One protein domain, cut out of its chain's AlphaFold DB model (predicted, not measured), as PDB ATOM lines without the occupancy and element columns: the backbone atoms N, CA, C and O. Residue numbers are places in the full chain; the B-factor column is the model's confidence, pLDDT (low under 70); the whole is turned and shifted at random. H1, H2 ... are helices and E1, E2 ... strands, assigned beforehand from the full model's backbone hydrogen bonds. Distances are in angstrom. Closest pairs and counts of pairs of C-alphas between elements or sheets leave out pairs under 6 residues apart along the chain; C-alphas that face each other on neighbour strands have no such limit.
ATOM      1  N   LEU A   3     229.762 244.440 271.275       85.00
ATOM      2  CA  LEU A   3     228.511 245.185 271.422       85.00
ATOM      3  C   LEU A   3     227.286 244.387 270.948       85.00
ATOM      4  O   LEU A   3     226.238 244.460 271.586       85.00
ATOM      5  N   ASP A   4     227.415 243.587 269.887       85.50
ATOM      6  CA  ASP A   4     226.308 242.780 269.361       85.50
ATOM      7  C   ASP A   4     225.969 241.596 270.275       85.50
ATOM      8  O   ASP A   4     224.794 241.305 270.503       85.50
ATOM      9  N   GLU A   5     226.977 240.958 270.874       83.81
ATOM     10  CA  GLU A   5     226.786 239.889 271.862       83.81
ATOM     11  C   GLU A   5     226.150 240.413 273.154       83.81
ATOM     12  O   GLU A   5     225.202 239.811 273.671       83.81
ATOM     13  N   VAL A   6     226.604 241.574 273.636       85.44
ATOM     14  CA  VAL A   6     226.017 242.246 274.806       85.44
ATOM     15  C   VAL A   6     224.562 242.634 274.530       85.44
ATOM     16  O   VAL A   6     223.682 242.375 275.355       85.44
ATOM     17  N   ASN A   7     224.269 243.178 273.345       86.69
ATOM     18  CA  ASN A   7     222.904 243.518 272.949       86.69
ATOM     19  C   ASN A   7     222.005 242.286 272.809       86.69
ATOM     20  O   ASN A   7     220.846 242.326 273.229       86.69
ATOM     21  N   LYS A   8     222.523 241.179 272.270       86.88
ATOM     22  CA  LYS A   8     221.790 239.911 272.172       86.88
ATOM     23  C   LYS A   8     221.460 239.354 273.557       86.88
ATOM     24  O   LYS A   8     220.309 238.994 273.803       86.88
ATOM     25  N   SER A   9     222.428 239.352 274.474       83.00
ATOM     26  CA  SER A   9     222.224 238.929 275.866       83.00
ATOM     27  C   SER A   9     221.159 239.786 276.565       83.00
ATOM     28  O   SER A   9     220.188 239.261 277.119       83.00
ATOM     29  N   ARG A  10     221.250 241.115 276.421       82.81
ATOM     30  CA  ARG A  10     220.262 242.064 276.957       82.81
ATOM     31  C   ARG A  10     218.852 241.811 276.413       82.81
ATOM     32  O   ARG A  10     217.889 241.820 277.177       82.81
ATOM     33  N   GLN A  11     218.714 241.556 275.111       79.25
ATOM     34  CA  GLN A  11     217.413 241.264 274.500       79.25
ATOM     35  C   GLN A  11     216.807 239.944 274.995       79.25
ATOM     36  O   GLN A  11     215.595 239.872 275.191       79.25
ATOM     37  N   MET A  12     217.626 238.918 275.239       75.94
ATOM     38  CA  MET A  12     217.152 237.639 275.784       75.94
ATOM     39  C   MET A  12     216.644 237.783 277.225       75.94
ATOM     40  O   MET A  12     215.597 237.232 277.564       75.94
ATOM     41  N   MET A  13     217.319 238.586 278.056       72.38
ATOM     42  CA  MET A  13     216.856 238.879 279.420       72.38
ATOM     43  C   MET A  13     215.515 239.627 279.438       72.38
ATOM     44  O   MET A  13     214.627 239.307 280.232       72.38
ATOM     45  N   LEU A  14     215.339 240.600 278.538       70.62
ATOM     46  CA  LEU A  14     214.097 241.369 278.431       70.62
ATOM     47  C   LEU A  14     212.933 240.523 277.892       70.62
ATOM     48  O   LEU A  14     211.821 240.627 278.410       70.62
ATOM     49  N   LYS A  15     213.182 239.627 276.924       60.34
ATOM     50  CA  LYS A  15     212.158 238.705 276.395       60.34
ATOM     51  C   LYS A  15     211.576 237.779 277.468       60.34
ATOM     52  O   LYS A  15     210.370 237.534 277.462       60.34
ATOM     53  N   ASN A  16     212.391 237.343 278.432       54.53
ATOM     54  CA  ASN A  16     211.931 236.525 279.564       54.53
ATOM     55  C   ASN A  16     211.106 237.317 280.592       54.53
ATOM     56  O   ASN A  16     210.364 236.731 281.375       54.53
ATOM     57  N   SER A  17     211.213 238.648 280.592       53.53
ATOM     58  CA  SER A  17     210.408 239.515 281.462       53.53
ATOM     59  C   SER A  17     209.016 239.781 280.871       53.53
ATOM     60  O   SER A  17     208.036 239.864 281.612       53.53
ATOM     61  N   SER A  18     208.902 239.844 279.538       49.12
ATOM     62  CA  SER A  18     207.643 240.105 278.822       49.12
ATOM     63  C   SER A  18     206.679 238.915 278.729       49.12
ATOM     64  O   SER A  18     205.492 239.125 278.502       49.12
ATOM     65  N   THR A  19     207.117 237.672 278.954       49.47
ATOM     66  CA  THR A  19     206.199 236.509 278.967       49.47
ATOM     67  C   THR A  19     205.222 236.531 280.145       49.47
ATOM     68  O   THR A  19     204.212 235.834 280.122       49.47
ATOM     69  N   ASN A  20     205.455 237.388 281.142       48.16
ATOM     70  CA  ASN A  20     204.511 237.646 282.224       48.16
ATOM     71  C   ASN A  20     203.532 238.798 281.925       48.16
ATOM     72  O   ASN A  20     202.844 239.209 282.851       48.16
ATOM     73  N   ALA A  21     203.484 239.367 280.712       45.44
ATOM     74  CA  ALA A  21     202.662 240.547 280.398       45.44
ATOM     75  C   ALA A  21     201.180 240.238 280.100       45.44
ATOM     76  O   ALA A  21     200.369 241.155 280.032       45.44
ATOM     77  N   ASN A  22     200.782 238.968 279.989       42.47
ATOM     78  CA  ASN A  22     199.393 238.595 279.699       42.47
ATOM     79  C   ASN A  22     198.588 238.362 280.998       42.47
ATOM     80  O   ASN A  22     198.121 237.260 281.272       42.47
ATOM     81  N   ARG A  23     198.517 239.381 281.872       51.75
ATOM     82  CA  ARG A  23     197.953 239.263 283.241       51.75
ATOM     83  C   ARG A  23     196.468 239.612 283.365       51.75
ATOM     84  O   ARG A  23     195.919 239.438 284.447       51.75
ATOM     85  N   ASN A  24     195.823 240.082 282.298       44.50
ATOM     86  CA  ASN A  24     194.432 240.553 282.365       44.50
ATOM     87  C   ASN A  24     193.375 239.441 282.300       44.50
ATOM     88  O   ASN A  24     192.190 239.720 282.428       44.50
ATOM     89  N   ILE A  25     193.789 238.178 282.178       46.94
ATOM     90  CA  ILE A  25     192.914 237.007 282.318       46.94
ATOM     91  C   ILE A  25     193.594 236.035 283.288       46.94
ATOM     92  O   ILE A  25     193.949 234.911 282.945       46.94
ATOM     93  N   ARG A  26     193.923 236.502 284.499       58.72
ATOM     94  CA  ARG A  26     194.500 235.621 285.518       58.72
ATOM     95  C   ARG A  26     193.358 234.822 286.131       58.72
ATOM     96  O   ARG A  26     192.635 235.337 286.978       58.72
ATOM     97  N   GLU A  27     193.199 233.580 285.685       63.12
ATOM     98  CA  GLU A  27     192.323 232.620 286.356       63.12
ATOM     99  C   GLU A  27     192.620 232.599 287.867       63.12
ATOM    100  O   GLU A  27     193.784 232.805 288.258       63.12
ATOM    101  N   PRO A  28     191.597 232.374 288.720       76.38
ATOM    102  CA  PRO A  28     191.769 232.306 290.168       76.38
ATOM    103  C   PRO A  28     192.966 231.424 290.525       76.38
ATOM    104  O   PRO A  28     193.143 230.368 289.926       76.38
ATOM    105  N   LEU A  29     193.791 231.823 291.498       79.62
ATOM    106  CA  LEU A  29     194.995 231.054 291.849       79.62
ATOM    107  C   LEU A  29     194.673 229.594 292.192       79.62
ATOM    108  O   LEU A  29     195.414 228.703 291.796       79.62
ATOM    109  N   ALA A  30     193.526 229.338 292.824       80.00
ATOM    110  CA  ALA A  30     193.023 227.989 293.067       80.00
ATOM    111  C   ALA A  30     192.890 227.145 291.780       80.00
ATOM    112  O   ALA A  30     193.224 225.964 291.793       80.00
ATOM    113  N   ALA A  31     192.482 227.745 290.655       82.50
ATOM    114  CA  ALA A  31     192.362 227.066 289.359       82.50
ATOM    115  C   ALA A  31     193.722 226.690 288.742       82.50
ATOM    116  O   ALA A  31     193.787 225.849 287.853       82.50
ATOM    117  N   GLN A  32     194.819 227.268 289.241       84.06
ATOM    118  CA  GLN A  32     196.182 226.960 288.797       84.06
ATOM    119  C   GLN A  32     196.765 225.726 289.507       84.06
ATOM    120  O   GLN A  32     197.850 225.269 289.154       84.06
ATOM    121  N   CYS A  33     196.065 225.175 290.506       83.88
ATOM    122  CA  CYS A  33     196.454 223.925 291.151       83.88
ATOM    123  C   CYS A  33     196.124 222.742 290.232       83.88
ATOM    124  O   CYS A  33     194.958 222.433 290.003       83.88
ATOM    125  N   THR A  34     197.146 222.042 289.739       84.69
ATOM    126  CA  THR A  34     196.971 220.904 288.818       84.69
ATOM    127  C   THR A  34     196.548 219.601 289.503       84.69
ATOM    128  O   THR A  34     196.206 218.635 288.825       84.69
ATOM    129  N   ASP A  35     196.593 219.541 290.836       87.06
ATOM    130  CA  ASP A  35     196.245 218.358 291.626       87.06
ATOM    131  C   ASP A  35     195.532 218.718 292.944       87.06
ATOM    132  O   ASP A  35     195.681 219.815 293.490       87.06
ATOM    133  N   GLN A  36     194.769 217.758 293.480       87.19
ATOM    134  CA  GLN A  36     193.928 217.955 294.669       87.19
ATOM    135  C   GLN A  36     194.735 218.275 295.933       87.19
ATOM    136  O   GLN A  36     194.265 219.012 296.801       87.19
ATOM    137  N   ARG A  37     195.948 217.725 296.062       88.19
ATOM    138  CA  ARG A  37     196.799 217.977 297.230       88.19
ATOM    139  C   ARG A  37     197.245 219.438 297.243       88.19
ATOM    140  O   ARG A  37     197.161 220.082 298.286       88.19
ATOM    141  N   SER A  38     197.672 219.950 296.093       87.94
ATOM    142  CA  SER A  38     198.041 221.355 295.902       87.94
ATOM    143  C   SER A  38     196.882 222.296 296.214       87.94
ATOM    144  O   SER A  38     197.064 223.261 296.956       87.94
ATOM    145  N   LEU A  39     195.677 221.963 295.741       90.06
ATOM    146  CA  LEU A  39     194.471 222.742 296.017       90.06
ATOM    147  C   LEU A  39     194.127 222.773 297.515       90.06
ATOM    148  O   LEU A  39     193.878 223.840 298.068       90.06
ATOM    149  N   ASN A  40     194.165 221.623 298.195       90.88
ATOM    150  CA  ASN A  40     193.885 221.546 299.632       90.88
ATOM    151  C   ASN A  40     194.881 222.377 300.455       90.88
ATOM    152  O   ASN A  40     194.480 223.074 301.388       90.88
ATOM    153  N   LEU A  41     196.169 222.321 300.101       88.56
ATOM    154  CA  LEU A  41     197.202 223.133 300.744       88.56
ATOM    155  C   LEU A  41     196.982 224.625 300.486       88.56
ATOM    156  O   LEU A  41     197.093 225.414 301.420       88.56
ATOM    157  N   PHE A  42     196.640 225.011 299.254       90.62
ATOM    158  CA  PHE A  42     196.363 226.407 298.908       90.62
ATOM    159  C   PHE A  42     195.210 226.966 299.752       90.62
ATOM    160  O   PHE A  42     195.370 227.994 300.405       90.62
ATOM    161  N   THR A  43     194.094 226.238 299.826       89.38
ATOM    162  CA  THR A  43     192.930 226.622 300.637       89.38
ATOM    163  C   THR A  43     193.267 226.714 302.127       89.38
ATOM    164  O   THR A  43     192.841 227.646 302.808       89.38
ATOM    165  N   ALA A  44     194.058 225.776 302.658       89.44
ATOM    166  CA  ALA A  44     194.488 225.818 304.056       89.44
ATOM    167  C   ALA A  44     195.347 227.059 304.360       89.44
ATOM    168  O   ALA A  44     195.209 227.667 305.418       89.44
ATOM    169  N   VAL A  45     196.207 227.458 303.423       87.31
ATOM    170  CA  VAL A  45     197.056 228.645 303.563       87.31
ATOM    171  C   VAL A  45     196.237 229.934 303.447       87.31
ATOM    172  O   VAL A  45     196.423 230.833 304.266       87.31
ATOM    173  N   GLU A  46     195.301 230.025 302.498       84.69
ATOM    174  CA  GLU A  46     194.415 231.196 302.385       84.69
ATOM    175  C   GLU A  46     193.533 231.375 303.625       84.69
ATOM    176  O   GLU A  46     193.412 232.480 304.151       84.69
ATOM    177  N   THR A  47     192.945 230.289 304.135       86.00
ATOM    178  CA  THR A  47     192.031 230.348 305.292       86.00
ATOM    179  C   THR A  47     192.727 230.722 306.599       86.00
ATOM    180  O   THR A  47     192.089 231.266 307.497       86.00
ATOM    181  N   GLN A  48     194.033 230.468 306.712       84.56
ATOM    182  CA  GLN A  48     194.824 230.804 307.899       84.56
ATOM    183  C   GLN A  48     195.307 232.265 307.922       84.56
ATOM    184  O   GLN A  48     195.935 232.671 308.898       84.56
ATOM    185  N   ASN A  49     194.986 233.066 306.894       78.25
ATOM    186  CA  ASN A  49     195.330 234.489 306.792       78.25
ATOM    187  C   ASN A  49     196.820 234.769 307.070       78.25
ATOM    188  O   ASN A  49     197.179 235.675 307.830       78.25
ATOM    189  N   TYR A  50     197.703 233.953 306.486       80.88
ATOM    190  CA  TYR A  50     199.142 234.173 306.595       80.88
ATOM    191  C   TYR A  50     199.534 235.525 305.976       80.88
ATOM    192  O   TYR A  50     199.042 235.876 304.905       80.88
ATOM    193  N   PRO A  51     200.490 236.261 306.573       82.31
ATOM    194  CA  PRO A  51     200.989 237.517 305.999       82.31
ATOM    195  C   PRO A  51     201.781 237.299 304.698       82.31
ATOM    196  O   PRO A  51     202.016 238.233 303.931       82.31
ATOM    197  N   THR A  52     202.221 236.064 304.454       83.88
ATOM    198  CA  THR A  52     202.971 235.664 303.266       83.88
ATOM    199  C   THR A  52     202.013 235.272 302.149       83.88
ATOM    200  O   THR A  52     201.158 234.412 302.337       83.88
ATOM    201  N   ASN A  53     202.205 235.839 300.958       86.50
ATOM    202  CA  ASN A  53     201.465 235.412 299.775       86.50
ATOM    203  C   ASN A  53     202.070 234.126 299.217       86.50
ATOM    204  O   ASN A  53     203.278 234.054 298.985       86.50
ATOM    205  N   PHE A  54     201.227 233.136 298.941       87.94
ATOM    206  CA  PHE A  54     201.632 231.895 298.293       87.94
ATOM    207  C   PHE A  54     200.968 231.770 296.927       87.94
ATOM    208  O   PHE A  54     199.812 232.151 296.746       87.94
ATOM    209  N   VAL A  55     201.702 231.233 295.955       89.25
ATOM    210  CA  VAL A  55     201.164 230.926 294.625       89.25
ATOM    211  C   VAL A  55     201.413 229.461 294.279       89.25
ATOM    212  O   VAL A  55     202.486 228.944 294.612       89.25
ATOM    213  N   PRO A  56     200.460 228.787 293.612       89.94
ATOM    214  CA  PRO A  56     200.676 227.443 293.097       89.94
ATOM    215  C   PRO A  56     201.768 227.397 292.033       89.94
ATOM    216  O   PRO A  56     201.924 228.327 291.237       89.94
ATOM    217  N   ILE A  57     202.520 226.300 292.031       87.69
ATOM    218  CA  ILE A  57     203.551 225.988 291.044       87.69
ATOM    219  C   ILE A  57     203.491 224.511 290.652       87.69
ATOM    220  O   ILE A  57     203.169 223.642 291.460       87.69
ATOM    221  N   ASN A  58     203.908 224.213 289.424       82.31
ATOM    222  CA  ASN A  58     203.987 222.846 288.908       82.31
ATOM    223  C   ASN A  58     205.299 222.178 289.350       82.31
ATOM    224  O   ASN A  58     206.203 221.949 288.546       82.31
ATOM    225  N   SER A  59     205.440 221.936 290.655       80.75
ATOM    226  CA  SER A  59     206.625 221.299 291.235       80.75
ATOM    227  C   SER A  59     206.443 219.794 291.395       80.75
ATOM    228  O   SER A  59     205.511 219.333 292.051       80.75
ATOM    229  N   ASN A  60     207.417 219.026 290.907       82.94
ATOM    230  CA  ASN A  60     207.470 217.573 291.098       82.94
ATOM    231  C   ASN A  60     208.167 217.159 292.407       82.94
ATOM    232  O   ASN A  60     208.215 215.977 292.732       82.94
ATOM    233  N   PHE A  61     208.700 218.114 293.176       83.94
ATOM    234  CA  PHE A  61     209.541 217.853 294.353       83.94
ATOM    235  C   PHE A  61     208.804 218.060 295.683       83.94
ATOM    236  O   PHE A  61     209.409 218.408 296.690       83.94
ATOM    237  N   GLY A  62     207.480 217.887 295.690       80.06
ATOM    238  CA  GLY A  62     206.676 217.980 296.915       80.06
ATOM    239  C   GLY A  62     206.407 219.402 297.419       80.06
ATOM    240  O   GLY A  62     205.801 219.541 298.474       80.06
ATOM    241  N   ASN A  63     206.782 220.434 296.657       86.12
ATOM    242  CA  ASN A  63     206.548 221.841 296.998       86.12
ATOM    243  C   ASN A  63     205.574 222.489 296.004       86.12
ATOM    244  O   ASN A  63     206.021 223.198 295.105       86.12
ATOM    245  N   PRO A  64     204.262 222.227 296.111       88.50
ATOM    246  CA  PRO A  64     203.286 222.720 295.141       88.50
ATOM    247  C   PRO A  64     202.969 224.212 295.271       88.50
ATOM    248  O   PRO A  64     202.328 224.774 294.391       88.50
ATOM    249  N   LEU A  65     203.398 224.856 296.358       89.88
ATOM    250  CA  LEU A  65     203.209 226.280 296.613       89.88
ATOM    251  C   LEU A  65     204.566 226.940 296.852       89.88
ATOM    252  O   LEU A  65     205.449 226.344 297.473       89.88
ATOM    253  N   VAL A  66     204.713 228.189 296.418       90.31
ATOM    254  CA  VAL A  66     205.894 229.009 296.713       90.31
ATOM    255  C   VAL A  66     205.484 230.339 297.330       90.31
ATOM    256  O   VAL A  66     204.524 230.972 296.889       90.31
ATOM    257  N   ALA A  67     206.220 230.758 298.359       89.19
ATOM    258  CA  ALA A  67     206.080 232.079 298.951       89.19
ATOM    259  C   ALA A  67     206.600 233.142 297.977       89.19
ATOM    260  O   ALA A  67     207.700 233.023 297.435       89.19
ATOM    261  N   VAL A  68     205.819 234.196 297.769       86.38
ATOM    262  CA  VAL A  68     206.178 235.312 296.898       86.38
ATOM    263  C   VAL A  68     205.958 236.634 297.608       86.38
ATOM    264  O   VAL A  68     205.032 236.802 298.404       86.38
ATOM    265  N   PHE A  69     206.800 237.608 297.282       83.19
ATOM    266  CA  PHE A  69     206.546 238.984 297.679       83.19
ATOM    267  C   PHE A  69     205.282 239.511 296.984       83.19
ATOM    268  O   PHE A  69     205.033 239.153 295.822       83.19
TER     269      PHE A  69
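This is residues 3 to 69 of the 83 residues of an uncharacterized protein of Dictyocaulus viviparus (UniProt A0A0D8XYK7). A long helix, H1, sticks out with the link after it as a free arm, residues 3 to 28, from a small compact body in which helix H3 packs on a two-stranded hairpin, E1 and E2, with the short H2 beside them. The arm makes most of the length. The printed part has 67 residues with three named helices and two named strands, in the order H1, H2, H3, E1, E2; the sheet, E1 - E2, is antiparallel and the class is mostly helix. The whole is only just extended, close to loose, with a radius of gyration of the C-alphas of 16.5 A, and spans 51 by 29 by 23 A.

H1, residues 3 to 18, is apart from H2, residues 29 to 32. H2 and H3, residues 36 to 47, only just touch, with 3 pairs of C-alphas within 8 A; H3 does so with residues 39 to 43 alone, and the closest C-alphas are those of Ala 30 and Leu 39, 6.2 A apart. The closest C-alphas of H3 and E1, residues 53 to 56, are those of Ser 38 and Pro 56, 7.2 A apart. E1 and E2, residues 65 to 68, form an antiparallel hairpin at 142 degrees, with N 68 and O 53 within hydrogen-bond range at 2.8 A. In H1 and H3 every O i to N i+4 pair is within hydrogen-bond range; H2 is too short for such a pair.

H1 begins at C-alpha 3 (228.511, 245.185, 271.422) and is 22.7 A long; H3 is 16.4 A long. E1 measures 10.4 A, and E2 ends at C-alpha 68 (206.178, 235.312, 296.898).

The C-alphas farthest apart, of Leu 3 and Thr 47, are 51.9 A apart. The printed part has no cut and no long link. Residues 15 to 27 have pLDDT under 70.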